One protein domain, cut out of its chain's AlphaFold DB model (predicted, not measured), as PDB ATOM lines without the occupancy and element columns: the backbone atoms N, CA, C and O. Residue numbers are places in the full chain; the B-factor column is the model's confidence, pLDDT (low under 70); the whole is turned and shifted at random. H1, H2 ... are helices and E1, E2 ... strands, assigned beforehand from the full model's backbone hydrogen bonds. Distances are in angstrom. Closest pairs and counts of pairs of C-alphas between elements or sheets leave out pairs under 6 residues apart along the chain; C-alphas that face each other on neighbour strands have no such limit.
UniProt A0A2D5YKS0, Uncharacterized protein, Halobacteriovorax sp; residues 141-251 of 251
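This is residues 141 to 251 of the 251 residues of an uncharacterized protein of Halobacteriovorax sp (UniProt A0A2D5YKS0). H2, H3 and H4 make an up-and-down bundle, each helix running against the one before, with H1 packed on H2 and a small strand hairpin, E1 and E2, near the last turns of long H4. The printed part has 111 residues with four named helices, then two antiparallel strands. It is mostly helix and compact, radius of gyration of the C-alphas 14.8 A, spanning 46 by 33 by 24 A.

H1, residues 141 to 151, touches H2, residues 160 to 170, at a steep tilt of 46 degrees; their closest C-alphas, Phe 146 and Ala 160, are 5.1 A apart. H2 and H3, residues 174 to 186, form a hairpin at 21 degrees, closest C-alphas Ser 165 and Ala 177, 4.4 A. H3 and H4, residues 193 to 214, form another at 31 degrees, closest C-alphas Phe 178 and Leu 205, 6.1 A. Every O i to N i+4 pair is within hydrogen-bond range in H2, H3 and H4; in H1, 6 of 7. E1, residues 232 to 234, and E2, residues 237 to 239, form a hairpin; N 232 and O 239 are within hydrogen-bond range, 2.9 A.

H1 begins at C-alpha 141 (-25.399, -39.382, 8.487); H4 measures 31.4 A; E2 ends at C-alpha 239 (-23.806, -48.339, 40.532).

The printed part has no cut. The link H4 to E1 is long. Residues 247 to 251 have pLDDT under 70.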
ATOM      1  N   GLU A 141     -25.454 -40.278   9.653       97.88
ATOM      2  CA  GLU A 141     -25.399 -39.382   8.487       97.88
ATOM      3  C   GLU A 141     -25.694 -37.924   8.877       97.88
ATOM      4  O   GLU A 141     -25.197 -37.001   8.239       97.88
ATOM      5  N   ALA A 142     -26.463 -37.705   9.947       98.12
ATOM      6  CA  ALA A 142     -26.786 -36.375  10.462       98.12
ATOM      7  C   ALA A 142     -25.619 -35.681  11.191       98.12
ATOM      8  O   ALA A 142     -25.593 -34.452  11.279       98.12
ATOM      9  N   LEU A 143     -24.669 -36.452  11.736       97.62
ATOM     10  CA  LEU A 143     -23.605 -35.948  12.612       97.62
ATOM     11  C   LEU A 143     -22.780 -34.793  12.008       97.62
ATOM     12  O   LEU A 143     -22.633 -33.789  12.703       97.62
ATOM     13  N   PRO A 144     -22.316 -34.840  10.741       97.62
ATOM     14  CA  PRO A 144     -21.517 -33.754  10.165       97.62
ATOM     15  C   PRO A 144     -22.241 -32.400  10.158       97.62
ATOM     16  O   PRO A 144     -21.619 -31.355  10.339       97.62
ATOM     17  N   PHE A 145     -23.565 -32.407   9.990       98.25
ATOM     18  CA  PHE A 145     -24.375 -31.190   9.982       98.25
ATOM     19  C   PHE A 145     -24.549 -30.619  11.396       98.25
ATOM     20  O   PHE A 145     -24.481 -29.405  11.587       98.25
ATOM     21  N   PHE A 146     -24.736 -31.475  12.410       97.81
ATOM     22  CA  PHE A 146     -24.751 -31.020  13.803       97.81
ATOM     23  C   PHE A 146     -23.375 -30.531  14.268       97.81
ATOM     24  O   PHE A 146     -23.306 -29.536  14.989       97.81
ATOM     25  N   ASP A 147     -22.297 -31.176  13.818       95.62
ATOM     26  CA  ASP A 147     -20.920 -30.764  14.099       95.62
ATOM     27  C   ASP A 147     -20.624 -29.376  13.553       95.62
ATOM     28  O   ASP A 147     -20.104 -28.531  14.279       95.62
ATOM     29  N   TYR A 148     -21.034 -29.111  12.311       96.69
ATOM     30  CA  TYR A 148     -20.932 -27.784  11.717       96.69
ATOM     31  C   TYR A 148     -21.656 -26.720  12.562       96.69
ATOM     32  O   TYR A 148     -21.099 -25.677  12.903       96.69
ATOM     33  N   LEU A 149     -22.900 -26.987  12.971       96.38
ATOM     34  CA  LEU A 149     -23.672 -26.042  13.786       96.38
ATOM     35  C   LEU A 149     -23.047 -25.788  15.158       96.38
ATOM     36  O   LEU A 149     -23.170 -24.682  15.699       96.38
ATOM     37  N   GLN A 150     -22.407 -26.808  15.724       92.56
ATOM     38  CA  GLN A 150     -21.692 -26.685  16.980       92.56
ATOM     39  C   GLN A 150     -20.396 -25.883  16.816       92.56
ATOM     40  O   GLN A 150     -20.143 -24.987  17.623       92.56
ATOM     41  N   SER A 151     -19.590 -26.164  15.785       91.75
ATOM     42  CA  SER A 151     -18.324 -25.460  15.550       91.75
ATOM     43  C   SER A 151     -18.541 -23.965  15.330       91.75
ATOM     44  O   SER A 151     -17.799 -23.146  15.870       91.75
ATOM     45  N   GLU A 152     -19.626 -23.606  14.641       92.38
ATOM     46  CA  GLU A 152     -20.051 -22.217  14.432       92.38
ATOM     47  C   GLU A 152     -20.713 -21.579  15.667       92.38
ATOM     48  O   GLU A 152     -21.128 -20.418  15.632       92.38
ATOM     49  N   LYS A 153     -20.847 -22.325  16.775       86.50
ATOM     50  CA  LYS A 153     -21.515 -21.892  18.014       86.50
ATOM     51  C   LYS A 153     -22.875 -21.254  17.727       86.50
ATOM     52  O   LYS A 153     -23.201 -20.169  18.225       86.50
ATOM     53  N   SER A 154     -23.669 -21.915  16.884       85.12
ATOM     54  CA  SER A 154     -24.941 -21.382  16.406       85.12
ATOM     55  C   SER A 154     -25.908 -21.118  17.564       85.12
ATOM     56  O   SER A 154     -26.576 -22.019  18.066       85.12
ATOM     57  N   LYS A 155     -26.065 -19.841  17.939       85.94
ATOM     58  CA  LYS A 155     -27.018 -19.411  18.983       85.94
ATOM     59  C   LYS A 155     -28.467 -19.772  18.656       85.94
ATOM     60  O   LYS A 155     -29.292 -19.894  19.554       85.94
ATOM     61  N   ARG A 156     -28.780 -19.919  17.365       89.44
ATOM     62  CA  ARG A 156     -30.113 -20.286  16.876       89.44
ATOM     63  C   ARG A 156     -30.446 -21.753  17.140       89.44
ATOM     64  O   ARG A 156     -31.614 -22.071  17.338       89.44
ATOM     65  N   TYR A 157     -29.439 -22.624  17.143       93.50
ATOM     66  CA  TYR A 157     -29.601 -24.068  17.304       93.50
ATOM     67  C   TYR A 157     -28.733 -24.584  18.453       93.50
ATOM     68  O   TYR A 157     -27.851 -25.417  18.248       93.50
ATOM     69  N   PRO A 158     -28.997 -24.128  19.688       90.06
ATOM     70  CA  PRO A 158     -28.130 -24.399  20.831       90.06
ATOM     71  C   PRO A 158     -28.231 -25.856  21.329       90.06
ATOM     72  O   PRO A 158     -27.567 -26.253  22.275       90.06
ATOM     73  N   LEU A 159     -29.082 -26.670  20.698       92.31
ATOM     74  CA  LEU A 159     -29.207 -28.104  20.949       92.31
ATOM     75  C   LEU A 159     -28.257 -28.951  20.093       92.31
ATOM     76  O   LEU A 159     -28.132 -30.146  20.361       92.31
ATOM     77  N   ALA A 160     -27.616 -28.366  19.074       94.69
ATOM     78  CA  ALA A 160     -26.814 -29.104  18.101       94.69
ATOM     79  C   ALA A 160     -25.683 -29.893  18.768       94.69
ATOM     80  O   ALA A 160     -25.571 -31.098  18.545       94.69
ATOM     81  N   GLY A 161     -24.915 -29.262  19.660       93.75
ATOM     82  CA  GLY A 161     -23.819 -29.936  20.348       93.75
ATOM     83  C   GLY A 161     -24.279 -31.039  21.301       93.75
ATOM     84  O   GLY A 161     -23.689 -32.119  21.334       93.75
ATOM     85  N   ARG A 162     -25.408 -30.849  21.998       94.12
ATOM     86  CA  ARG A 162     -26.001 -31.908  22.834       94.12
ATOM     87  C   ARG A 162     -26.439 -33.115  22.003       94.12
ATOM     88  O   ARG A 162     -26.217 -34.249  22.421       94.12
ATOM     89  N   ILE A 163     -27.051 -32.892  20.839       95.50
ATOM     90  CA  ILE A 163     -27.446 -33.976  19.928       95.50
ATOM     91  C   ILE A 163     -26.204 -34.675  19.362       95.50
ATOM     92  O   ILE A 163     -26.097 -35.894  19.475       95.50
ATOM     93  N   ALA A 164     -25.232 -33.924  18.840       96.19
ATOM     94  CA  ALA A 164     -23.990 -34.474  18.303       96.19
ATOM     95  C   ALA A 164     -23.216 -35.305  19.342       96.19
ATOM     96  O   ALA A 164     -22.719 -36.385  19.027       96.19
ATOM     97  N   SER A 165     -23.173 -34.857  20.601       95.75
ATOM     98  CA  SER A 165     -22.525 -35.581  21.700       95.75
ATOM     99  C   SER A 165     -23.197 -36.934  21.950       95.75
ATOM    100  O   SER A 165     -22.528 -37.963  22.034       95.75
ATOM    101  N   LYS A 166     -24.532 -36.982  21.959       94.50
ATOM    102  CA  LYS A 166     -25.268 -38.246  22.103       94.50
ATOM    103  C   LYS A 166     -25.036 -39.204  20.942       94.50
ATOM    104  O   LYS A 166     -24.854 -40.396  21.179       94.50
ATOM    105  N   ILE A 167     -25.013 -38.687  19.712       96.00
ATOM    106  CA  ILE A 167     -24.717 -39.492  18.523       96.00
ATOM    107  C   ILE A 167     -23.313 -40.095  18.654       96.00
ATOM    108  O   ILE A 167     -23.171 -41.314  18.596       96.00
ATOM    109  N   ARG A 168     -22.287 -39.276  18.931       95.50
ATOM    110  CA  ARG A 168     -20.912 -39.747  19.184       95.50
ATOM    111  C   ARG A 168     -20.854 -40.820  20.268       95.50
ATOM    112  O   ARG A 168     -20.198 -41.843  20.086       95.50
ATOM    113  N   ALA A 169     -21.558 -40.609  21.377       95.06
ATOM    114  CA  ALA A 169     -21.555 -41.535  22.498       95.06
ATOM    115  C   ALA A 169     -22.096 -42.918  22.124       95.06
ATOM    116  O   ALA A 169     -21.467 -43.920  22.468       95.06
ATOM    117  N   GLY A 170     -23.210 -43.003  21.392       92.94
ATOM    118  CA  GLY A 170     -23.715 -44.307  20.954       92.94
ATOM    119  C   GLY A 170     -23.000 -44.889  19.732       92.94
ATOM    120  O   GLY A 170     -23.094 -46.088  19.500       92.94
ATOM    121  N   LEU A 171     -22.187 -44.097  19.025       93.69
ATOM    122  CA  LEU A 171     -21.162 -44.610  18.107       93.69
ATOM    123  C   LEU A 171     -19.924 -45.181  18.833       93.69
ATOM    124  O   LEU A 171     -19.034 -45.716  18.176       93.69
ATOM    125  N   GLY A 172     -19.861 -45.083  20.166       93.75
ATOM    126  CA  GLY A 172     -18.763 -45.586  20.999       93.75
ATOM    127  C   GLY A 172     -17.735 -44.526  21.411       93.75
ATOM    128  O   GLY A 172     -16.876 -44.799  22.246       93.75
ATOM    129  N   PHE A 173     -17.839 -43.292  20.912       95.62
ATOM    130  CA  PHE A 173     -16.903 -42.198  21.194       95.62
ATOM    131  C   PHE A 173     -17.290 -41.414  22.460       95.62
ATOM    132  O   PHE A 173     -17.411 -40.190  22.449       95.62
ATOM    133  N   LYS A 174     -17.517 -42.116  23.579       95.06
ATOM    134  CA  LYS A 174     -18.059 -41.522  24.820       95.06
ATOM    135  C   LYS A 174     -17.167 -40.429  25.421       95.06
ATOM    136  O   LYS A 174     -17.678 -39.389  25.823       95.06
ATOM    137  N   ASN A 175     -15.850 -40.643  25.465       94.94
ATOM    138  CA  ASN A 175     -14.908 -39.662  26.020       94.94
ATOM    139  C   ASN A 175     -14.885 -38.369  25.194       94.94
ATOM    140  O   ASN A 175     -14.984 -37.281  25.753       94.94
ATOM    141  N   GLU A 176     -14.828 -38.490  23.865       95.62
ATOM    142  CA  GLU A 176     -14.895 -37.344  22.953       95.62
ATOM    143  C   GLU A 176     -16.219 -36.590  23.120       95.62
ATOM    144  O   GLU A 176     -16.222 -35.371  23.296       95.62
ATOM    145  N   ALA A 177     -17.336 -37.325  23.147       96.44
ATOM    146  CA  ALA A 177     -18.666 -36.778  23.381       96.44
ATOM    147  C   ALA A 177     -18.754 -35.985  24.693       96.44
ATOM    148  O   ALA A 177     -19.340 -34.898  24.709       96.44
ATOM    149  N   PHE A 178     -18.172 -36.513  25.776       96.88
ATOM    150  CA  PHE A 178     -18.131 -35.853  27.078       96.88
ATOM    151  C   PHE A 178     -17.291 -34.574  27.030       96.88
ATOM    152  O   PHE A 178     -17.794 -33.512  27.384       96.88
ATOM    153  N   THR A 179     -16.044 -34.645  26.553       95.94
ATOM    154  CA  THR A 179     -15.140 -33.485  26.492       95.94
ATOM    155  C   THR A 179     -15.733 -32.352  25.661       95.94
ATOM    156  O   THR A 179     -15.742 -31.198  26.089       95.94
ATOM    157  N   MET A 180     -16.272 -32.682  24.488       94.31
ATOM    158  CA  MET A 180     -16.942 -31.733  23.606       94.31
ATOM    159  C   MET A 180     -18.114 -31.039  24.310       94.31
ATOM    160  O   MET A 180     -18.178 -29.809  24.333       94.31
ATOM    161  N   LEU A 181     -19.033 -31.813  24.896       95.50
ATOM    162  CA  LEU A 181     -20.226 -31.259  25.539       95.50
ATOM    163  C   LEU A 181     -19.884 -30.472  26.810       95.50
ATOM    164  O   LEU A 181     -20.547 -29.485  27.119       95.50
ATOM    165  N   TYR A 182     -18.837 -30.876  27.531       96.00
ATOM    166  CA  TYR A 182     -18.387 -30.208  28.748       96.00
ATOM    167  C   TYR A 182     -17.843 -28.813  28.437       96.00
ATOM    168  O   TYR A 182     -18.217 -27.841  29.089       96.00
ATOM    169  N   ASN A 183     -17.044 -28.685  27.374       92.94
ATOM    170  CA  ASN A 183     -16.555 -27.386  26.909       92.94
ATOM    171  C   ASN A 183     -17.703 -26.443  26.524       92.94
ATOM    172  O   ASN A 183     -17.653 -25.247  26.810       92.94
ATOM    173  N   GLU A 184     -18.752 -26.975  25.898       91.38
ATOM    174  CA  GLU A 184     -19.939 -26.193  25.561       91.38
ATOM    175  C   GLU A 184     -20.714 -25.777  26.815       91.38
ATOM    176  O   GLU A 184     -21.044 -24.602  26.959       91.38
ATOM    177  N   TYR A 185     -20.927 -26.702  27.756       93.81
ATOM    178  CA  TYR A 185     -21.585 -26.452  29.040       93.81
ATOM    179  C   TYR A 185     -20.941 -25.301  29.824       93.81
ATOM    180  O   TYR A 185     -21.654 -24.434  30.331       93.81
ATOM    181  N   LEU A 186     -19.605 -25.245  29.871       92.81
ATOM    182  CA  LEU A 186     -18.865 -24.164  30.533       92.81
ATOM    183  C   LEU A 186     -19.124 -22.784  29.909       92.81
ATOM    184  O   LEU A 186     -18.981 -21.768  30.584       92.81
ATOM    185  N   SER A 187     -19.518 -22.736  28.635       89.31
ATOM    186  CA  SER A 187     -19.833 -21.490  27.929       89.31
ATOM    187  C   SER A 187     -21.304 -21.062  28.034       89.31
ATOM    188  O   SER A 187     -21.657 -19.973  27.576       89.31
ATOM    189  N   MET A 188     -22.172 -21.895  28.624       90.50
ATOM    190  CA  MET A 188     -23.602 -21.610  28.767       90.50
ATOM    191  C   MET A 188     -23.889 -20.707  29.973       90.50
ATOM    192  O   MET A 188     -23.263 -20.824  31.030       90.50
ATOM    193  N   SER A 189     -24.905 -19.850  29.843       88.56
ATOM    194  CA  SER A 189     -25.410 -19.016  30.939       88.56
ATOM    195  C   SER A 189     -25.979 -19.866  32.079       88.56
ATOM    196  O   SER A 189     -26.744 -20.800  31.810       88.56
ATOM    197  N   GLU A 190     -25.642 -19.510  33.323       83.62
ATOM    198  CA  GLU A 190     -26.016 -20.257  34.538       83.62
ATOM    199  C   GLU A 190     -27.524 -20.509  34.652       83.62
ATOM    200  O   GLU A 190     -27.940 -21.646  34.843       83.62
ATOM    201  N   ASP A 191     -28.349 -19.491  34.400       79.81
ATOM    202  CA  ASP A 191     -29.804 -19.566  34.603       79.81
ATOM    203  C   ASP A 191     -30.584 -20.139  33.404       79.81
ATOM    204  O   ASP A 191     -31.762 -19.837  33.215       79.81
ATOM    205  N   SER A 192     -29.942 -20.929  32.538       88.12
ATOM    206  CA  SER A 192     -30.630 -21.507  31.376       88.12
ATOM    207  C   SER A 192     -31.095 -22.942  31.620       88.12
ATOM    208  O   SER A 192     -30.292 -23.828  31.917       88.12
ATOM    209  N   ASP A 193     -32.377 -23.212  31.346       89.88
ATOM    210  CA  ASP A 193     -32.941 -24.574  31.287       89.88
ATOM    211  C   ASP A 193     -32.105 -25.503  30.394       89.88
ATOM    212  O   ASP A 193     -31.986 -26.709  30.623       89.88
ATOM    213  N   LEU A 194     -31.508 -24.932  29.345       89.44
ATOM    214  CA  LEU A 194     -30.612 -25.651  28.460       89.44
ATOM    215  C   LEU A 194     -29.366 -26.151  29.195       89.44
ATOM    216  O   LEU A 194     -29.023 -27.319  29.025       89.44
ATOM    217  N   LYS A 195     -28.719 -25.314  30.013       93.00
ATOM    218  CA  LYS A 195     -27.537 -25.700  30.791       93.00
ATOM    219  C   LYS A 195     -27.863 -26.829  31.762       93.00
ATOM    220  O   LYS A 195     -27.115 -27.802  31.809       93.00
ATOM    221  N   GLN A 196     -29.019 -26.775  32.426       91.69
ATOM    222  CA  GLN A 196     -29.486 -27.866  33.287       91.69
ATOM    223  C   GLN A 196     -29.663 -29.176  32.503       91.69
ATOM    224  O   GLN A 196     -29.168 -30.223  32.914       91.69
ATOM    225  N   ARG A 197     -30.318 -29.144  31.338       91.06
ATOM    226  CA  ARG A 197     -30.473 -30.346  30.498       91.06
ATOM    227  C   ARG A 197     -29.143 -30.848  29.935       91.06
ATOM    228  O   ARG A 197     -28.956 -32.047  29.776       91.06
ATOM    229  N   THR A 198     -28.213 -29.950  29.627       93.56
ATOM    230  CA  THR A 198     -26.861 -30.308  29.184       93.56
ATOM    231  C   THR A 198     -26.069 -30.973  30.307       93.56
ATOM    232  O   THR A 198     -25.410 -31.980  30.055       93.56
ATOM    233  N   PHE A 199     -26.187 -30.483  31.546       94.00
ATOM    234  CA  PHE A 199     -25.632 -31.147  32.725       94.00
ATOM    235  C   PHE A 199     -26.169 -32.572  32.863       94.00
ATOM    236  O   PHE A 199     -25.401 -33.497  33.111       94.00
ATOM    237  N   GLN A 200     -27.465 -32.771  32.606       92.69
ATOM    238  CA  GLN A 200     -28.059 -34.102  32.663       92.69
ATOM    239  C   GLN A 200     -27.436 -35.076  31.662       92.69
ATOM    240  O   GLN A 200     -27.042 -36.189  32.015       92.69
ATOM    241  N   THR A 201     -27.277 -34.637  30.414       93.56
ATOM    242  CA  THR A 201     -26.575 -35.426  29.400       93.56
ATOM    243  C   THR A 201     -25.115 -35.684  29.802       93.56
ATOM    244  O   THR A 201     -24.638 -36.808  29.658       93.56
ATOM    245  N   LEU A 202     -24.410 -34.686  30.348       95.44
ATOM    246  CA  LEU A 202     -23.023 -34.829  30.806       95.44
ATOM    247  C   LEU A 202     -22.869 -35.845  31.932       95.44
ATOM    248  O   LEU A 202     -21.965 -36.676  31.875       95.44
ATOM    249  N   TYR A 203     -23.751 -35.805  32.925       94.94
ATOM    250  CA  TYR A 203     -23.742 -36.759  34.025       94.94
ATOM    251  C   TYR A 203     -23.954 -38.180  33.501       94.94
ATOM    252  O   TYR A 203     -23.187 -39.075  33.838       94.94
ATOM    253  N   ASN A 204     -24.934 -38.388  32.614       93.19
ATOM    254  CA  ASN A 204     -25.184 -39.691  31.996       93.19
ATOM    255  C   ASN A 204     -23.962 -40.205  31.212       93.19
ATOM    256  O   ASN A 204     -23.636 -41.392  31.277       93.19
ATOM    257  N   LEU A 205     -23.269 -39.325  30.479       94.31
ATOM    258  CA  LEU A 205     -22.041 -39.680  29.764       94.31
ATOM    259  C   LEU A 205     -20.921 -40.060  30.730       94.31
ATOM    260  O   LEU A 205     -20.314 -41.117  30.564       94.31
ATOM    261  N   LYS A 206     -20.684 -39.233  31.755       95.38
ATOM    262  CA  LYS A 206     -19.679 -39.475  32.794       95.38
ATOM    263  C   LYS A 206     -19.929 -40.803  33.497       95.38
ATOM    264  O   LYS A 206     -19.041 -41.646  33.548       95.38
ATOM    265  N   LEU A 207     -21.173 -41.025  33.914       94.00
ATOM    266  CA  LEU A 207     -21.640 -42.264  34.516       94.00
ATOM    267  C   LEU A 207     -21.368 -43.469  33.611       94.00
ATOM    268  O   LEU A 207     -20.842 -44.478  34.071       94.00
ATOM    269  N   SER A 208     -21.696 -43.370  32.321       92.44
ATOM    270  CA  SER A 208     -21.460 -44.457  31.366       92.44
ATOM    271  C   SER A 208     -19.974 -44.772  31.181       92.44
ATOM    272  O   SER A 208     -19.626 -45.941  31.034       92.44
ATOM    273  N   ILE A 209     -19.109 -43.753  31.176       94.25
ATOM    274  CA  ILE A 209     -17.652 -43.904  31.065       94.25
ATOM    275  C   ILE A 209     -17.088 -44.558  32.329       94.25
ATOM    276  O   ILE A 209     -16.374 -45.560  32.247       94.25
ATOM    277  N   ASP A 210     -17.421 -44.013  33.497       94.62
ATOM    278  CA  ASP A 210     -16.831 -44.439  34.763       94.62
ATOM    279  C   ASP A 210     -17.326 -45.823  35.181       94.62
ATOM    280  O   ASP A 210     -16.507 -46.669  35.526       94.62
ATOM    281  N   LEU A 211     -18.630 -46.115  35.076       93.12
ATOM    282  CA  LEU A 211     -19.154 -47.446  35.404       93.12
ATOM    283  C   LEU A 211     -18.634 -48.529  34.455       93.12
ATOM    284  O   LEU A 211     -18.428 -49.661  34.886       93.12
ATOM    285  N   GLU A 212     -18.417 -48.208  33.176       93.31
ATOM    286  CA  GLU A 212     -17.786 -49.143  32.243       93.31
ATOM    287  C   GLU A 212     -16.334 -49.431  32.641       93.31
ATOM    288  O   GLU A 212     -15.894 -50.572  32.543       93.31
ATOM    289  N   CYS A 213     -15.600 -48.421  33.110       93.81
ATOM    290  CA  CYS A 213     -14.239 -48.589  33.603       93.81
ATOM    291  C   CYS A 213     -14.206 -49.417  34.898       93.81
ATOM    292  O   CYS A 213     -13.506 -50.427  34.968       93.81
ATOM    293  N   LEU A 214     -14.987 -49.004  35.903       93.50
ATOM    294  CA  LEU A 214     -15.007 -49.588  37.245       93.50
ATOM    295  C   LEU A 214     -15.409 -51.062  37.222       93.50
ATOM    296  O   LEU A 214     -14.765 -51.894  37.852       93.50
ATOM    297  N   ASN A 215     -16.439 -51.401  36.446       92.94
ATOM    298  CA  ASN A 215     -16.935 -52.775  36.351       92.94
ATOM    299  C   ASN A 215     -16.097 -53.669  35.416       92.94
ATOM    300  O   ASN A 215     -16.409 -54.848  35.271       92.94
ATOM    301  N   LYS A 216     -15.049 -53.127  34.782       92.25
ATOM    302  CA  LYS A 216     -14.040 -53.884  34.022       92.25
ATOM    303  C   LYS A 216     -12.736 -54.103  34.807       92.25
ATOM    304  O   LYS A 216     -11.788 -54.613  34.225       92.25
ATOM    305  N   GLU A 217     -12.686 -53.718  36.088       79.69
ATOM    306  CA  GLU A 217     -11.507 -53.848  36.969       79.69
ATOM    307  C   GLU A 217     -10.234 -53.156  36.431       79.69
ATOM    308  O   GLU A 217      -9.113 -53.591  36.679       79.69
ATOM    309  N   ASN A 218     -10.384 -52.050  35.694       85.12
ATOM    310  CA  ASN A 218      -9.237 -51.281  35.202       85.12
ATOM    311  C   ASN A 218      -8.572 -50.458  36.324       85.12
ATOM    312  O   ASN A 218      -9.248 -49.869  37.166       85.12
ATOM    313  N   GLU A 219      -7.243 -50.314  36.283       74.50
ATOM    314  CA  GLU A 219      -6.453 -49.715  37.378       74.50
ATOM    315  C   GLU A 219      -6.504 -48.170  37.484       74.50
ATOM    316  O   GLU A 219      -5.833 -47.599  38.334       74.50
ATOM    317  N   ASN A 220      -7.309 -47.456  36.682       87.75
ATOM    318  CA  ASN A 220      -7.330 -45.977  36.647       87.75
ATOM    319  C   ASN A 220      -8.740 -45.378  36.465       87.75
ATOM    320  O   ASN A 220      -8.950 -44.470  35.658       87.75
ATOM    321  N   CYS A 221      -9.733 -45.903  37.178       92.00
ATOM    322  CA  CYS A 221     -11.112 -45.428  37.074       92.00
ATOM    323  C   CYS A 221     -11.438 -44.338  38.103       92.00
ATOM    324  O   CYS A 221     -10.924 -44.344  39.221       92.00
ATOM    325  N   ASN A 222     -12.338 -43.416  37.750       92.69
ATOM    326  CA  ASN A 222     -12.829 -42.426  38.705       92.69
ATOM    327  C   ASN A 222     -13.860 -43.065  39.635       92.69
ATOM    328  O   ASN A 222     -14.820 -43.676  39.174       92.69
ATOM    329  N   LEU A 223     -13.672 -42.892  40.942       92.75
ATOM    330  CA  LEU A 223     -14.582 -43.397  41.978       92.75
ATOM    331  C   LEU A 223     -15.663 -42.387  42.379       92.75
ATOM    332  O   LEU A 223     -16.551 -42.729  43.157       92.75
ATOM    333  N   ILE A 224     -15.570 -41.163  41.862       94.19
ATOM    334  CA  ILE A 224     -16.500 -40.065  42.115       94.19
ATOM    335  C   ILE A 224     -17.235 -39.696  40.829       94.19
ATOM    336  O   ILE A 224     -16.648 -39.707  39.745       94.19
ATOM    337  N   ASP A 225     -18.514 -39.368  40.972       93.62
ATOM    338  CA  ASP A 225     -19.370 -38.912  39.890       93.62
ATOM    339  C   ASP A 225     -19.126 -37.433  39.537       93.62
ATOM    340  O   ASP A 225     -18.245 -36.763  40.084       93.62
ATOM    341  N   LEU A 226     -19.908 -36.913  38.585       93.94
ATOM    342  CA  LEU A 226     -19.781 -35.531  38.113       93.94
ATOM    343  C   LEU A 226     -20.137 -34.482  39.186       93.94
ATOM    344  O   LEU A 226     -19.718 -33.334  39.071       93.94
ATOM    345  N   GLU A 227     -20.900 -34.865  40.210       93.19
ATOM    346  CA  GLU A 227     -21.285 -34.012  41.341       93.19
ATOM    347  C   GLU A 227     -20.297 -34.120  42.515       93.19
ATOM    348  O   GLU A 227     -20.394 -33.360  43.477       93.19
ATOM    349  N   GLY A 228     -19.321 -35.031  42.429       93.44
ATOM    350  CA  GLY A 228     -18.331 -35.293  43.472       93.44
ATOM    351  C   GLY A 228     -18.765 -36.342  44.498       93.44
ATOM    352  O   GLY A 228     -18.067 -36.535  45.494       93.44
ATOM    353  N   ASN A 229     -19.879 -37.041  44.272       94.00
ATOM    354  CA  ASN A 229     -20.340 -38.119  45.141       94.00
ATOM    355  C   ASN A 229     -19.674 -39.449  44.750       94.00
ATOM    356  O   ASN A 229     -19.500 -39.723  43.563       94.00
ATOM    357  N   PRO A 230     -19.314 -40.318  45.707       93.75
ATOM    358  CA  PRO A 230     -18.737 -41.620  45.393       93.75
ATOM    359  C   PRO A 230     -19.765 -42.553  44.737       93.75
ATOM    360  O   PRO A 230     -20.940 -42.523  45.097       93.75
ATOM    361  N   TYR A 231     -19.335 -43.428  43.827       93.50
ATOM    362  CA  TYR A 231     -20.195 -44.492  43.294       93.50
ATOM    363  C   TYR A 231     -20.544 -45.540  44.363       93.50
ATOM    364  O   TYR A 231     -19.733 -45.849  45.239       93.50
ATOM    365  N   LEU A 232     -21.742 -46.128  44.275       93.25
ATOM    366  CA  LEU A 232     -22.171 -47.206  45.170       93.25
ATOM    367  C   LEU A 232     -21.561 -48.528  44.731       93.25
ATOM    368  O   LEU A 232     -21.631 -48.871  43.555       93.25
ATOM    369  N   TYR A 233     -21.033 -49.303  45.673       91.44
ATOM    370  CA  TYR A 233     -20.576 -50.663  45.414       91.44
ATOM    371  C   TYR A 233     -21.531 -51.660  46.069       91.44
ATOM    372  O   TYR A 233     -21.581 -51.780  47.293       91.44
ATOM    373  N   GLU A 234     -22.307 -52.369  45.250       92.25
ATOM    374  CA  GLU A 234     -23.322 -53.311  45.712       92.25
ATOM    375  C   GLU A 234     -23.192 -54.642  44.980       92.25
ATOM    376  O   GLU A 234     -23.265 -54.702  43.753       92.25
ATOM    377  N   SER A 235     -23.090 -55.739  45.736       87.44
ATOM    378  CA  SER A 235     -23.076 -57.102  45.176       87.44
ATOM    379  C   SER A 235     -21.992 -57.326  44.109       87.44
ATOM    380  O   SER A 235     -22.223 -58.028  43.128       87.44
ATOM    381  N   GLY A 236     -20.818 -56.713  44.281       87.62
ATOM    382  CA  GLY A 236     -19.697 -56.856  43.350       87.62
ATOM    383  C   GLY A 236     -19.717 -55.903  42.149       87.62
ATOM    384  O   GLY A 236     -18.813 -55.975  41.326       87.62
ATOM    385  N   ILE A 237     -20.720 -55.024  42.034       92.56
ATOM    386  CA  ILE A 237     -20.907 -54.134  40.880       92.56
ATOM    387  C   ILE A 237     -21.039 -52.685  41.359       92.56
ATOM    388  O   ILE A 237     -21.763 -52.391  42.314       92.56
ATOM    389  N   TYR A 238     -20.369 -51.766  40.665       92.44
ATOM    390  CA  TYR A 238     -20.529 -50.330  40.862       92.44
ATOM    391  C   TYR A 238     -21.817 -49.815  40.212       92.44
ATOM    392  O   TYR A 238     -22.125 -50.140  39.061       92.44
ATOM    393  N   LYS A 239     -22.549 -48.971  40.942       92.12
ATOM    394  CA  LYS A 239     -23.806 -48.339  40.532       92.12
ATOM    395  C   LYS A 239     -23.802 -46.835  40.807       92.12
ATOM    396  O   LYS A 239     -23.080 -46.330  41.667       92.12
ATOM    397  N   SER A 240     -24.655 -46.129  40.069       90.50
ATOM    398  CA  SER A 240     -24.939 -44.706  40.274       90.50
ATOM    399  C   SER A 240     -25.687 -44.465  41.585       90.50
ATOM    400  O   SER A 240     -26.603 -45.220  41.908       90.50
ATOM    401  N   ASN A 241     -25.377 -43.361  42.269       86.56
ATOM    402  CA  ASN A 241     -26.234 -42.800  43.322       86.56
ATOM    403  C   ASN A 241     -27.470 -42.080  42.760       86.56
ATOM    404  O   ASN A 241     -28.445 -41.855  43.475       86.56
ATOM    405  N   HIS A 242     -27.433 -41.719  41.479       82.38
ATOM    406  CA  HIS A 242     -28.482 -40.969  40.809       82.38
ATOM    407  C   HIS A 242     -29.273 -41.868  39.839       82.38
ATOM    408  O   HIS A 242     -28.657 -42.675  39.131       82.38
ATOM    409  N   PRO A 243     -30.613 -41.738  39.734       78.25
ATOM    410  CA  PRO A 243     -31.373 -42.410  38.681       78.25
ATOM    411  C   PRO A 243     -30.888 -41.988  37.284       78.25
ATOM    412  O   PRO A 243     -30.625 -40.807  37.050       78.25
ATOM    413  N   GLU A 244     -30.797 -42.941  36.350       73.69
ATOM    414  CA  GLU A 244     -30.441 -42.664  34.950       73.69
ATOM    415  C   GLU A 244     -31.510 -41.750  34.330       73.69
ATOM    416  O   GLU A 244     -32.697 -42.095  34.273       73.69
ATOM    417  N   TRP A 245     -31.107 -40.570  33.854       78.94
ATOM    418  CA  TRP A 245     -32.032 -39.688  33.152       78.94
ATOM    419  C   TRP A 245     -32.341 -40.263  31.770       78.94
ATOM    420  O   TRP A 245     -31.431 -40.579  31.002       78.94
ATOM    421  N   LYS A 246     -33.631 -40.397  31.435       71.88
ATOM    422  CA  LYS A 246     -34.084 -40.896  30.127       71.88
ATOM    423  C   LYS A 246     -33.697 -39.905  29.029       71.88
ATOM    424  O   LYS A 246     -34.444 -38.975  28.749       71.88
ATOM    425  N   ASP A 247     -32.532 -40.114  28.424       67.38
ATOM    426  CA  ASP A 247     -31.951 -39.147  27.491       67.38
ATOM    427  C   ASP A 247     -31.293 -39.799  26.258       67.38
ATOM    428  O   ASP A 247     -30.321 -39.284  25.701       67.38
ATOM    429  N   LYS A 248     -31.821 -40.952  25.823       66.44
ATOM    430  CA  LYS A 248     -31.276 -41.758  24.716       66.44
ATOM    431  C   LYS A 248     -31.819 -41.286  23.364       66.44
ATOM    432  O   LYS A 248     -33.013 -41.042  23.230       66.44
ATOM    433  N   ILE A 249     -30.931 -41.179  22.377       68.38
ATOM    434  CA  ILE A 249     -31.279 -41.067  20.953       68.38
ATOM    435  C   ILE A 249     -31.106 -42.459  20.349       68.38
ATOM    436  O   ILE A 249     -30.129 -43.141  20.665       68.38
ATOM    437  N   GLN A 250     -32.063 -42.887  19.531       69.19
ATOM    438  CA  GLN A 250     -31.939 -44.120  18.761       69.19
ATOM    439  C   GLN A 250     -30.933 -43.875  17.630       69.19
ATOM    440  O   GLN A 250     -31.077 -42.914  16.879       69.19
ATOM    441  N   ILE A 251     -29.871 -44.680  17.586       64.12
ATOM    442  CA  ILE A 251     -28.738 -44.532  16.658       64.12
ATOM    443  C   ILE A 251     -28.762 -45.652  15.633       64.12
ATOM    444  O   ILE A 251     -29.092 -46.791  16.037       64.12
TER     445      ILE A 251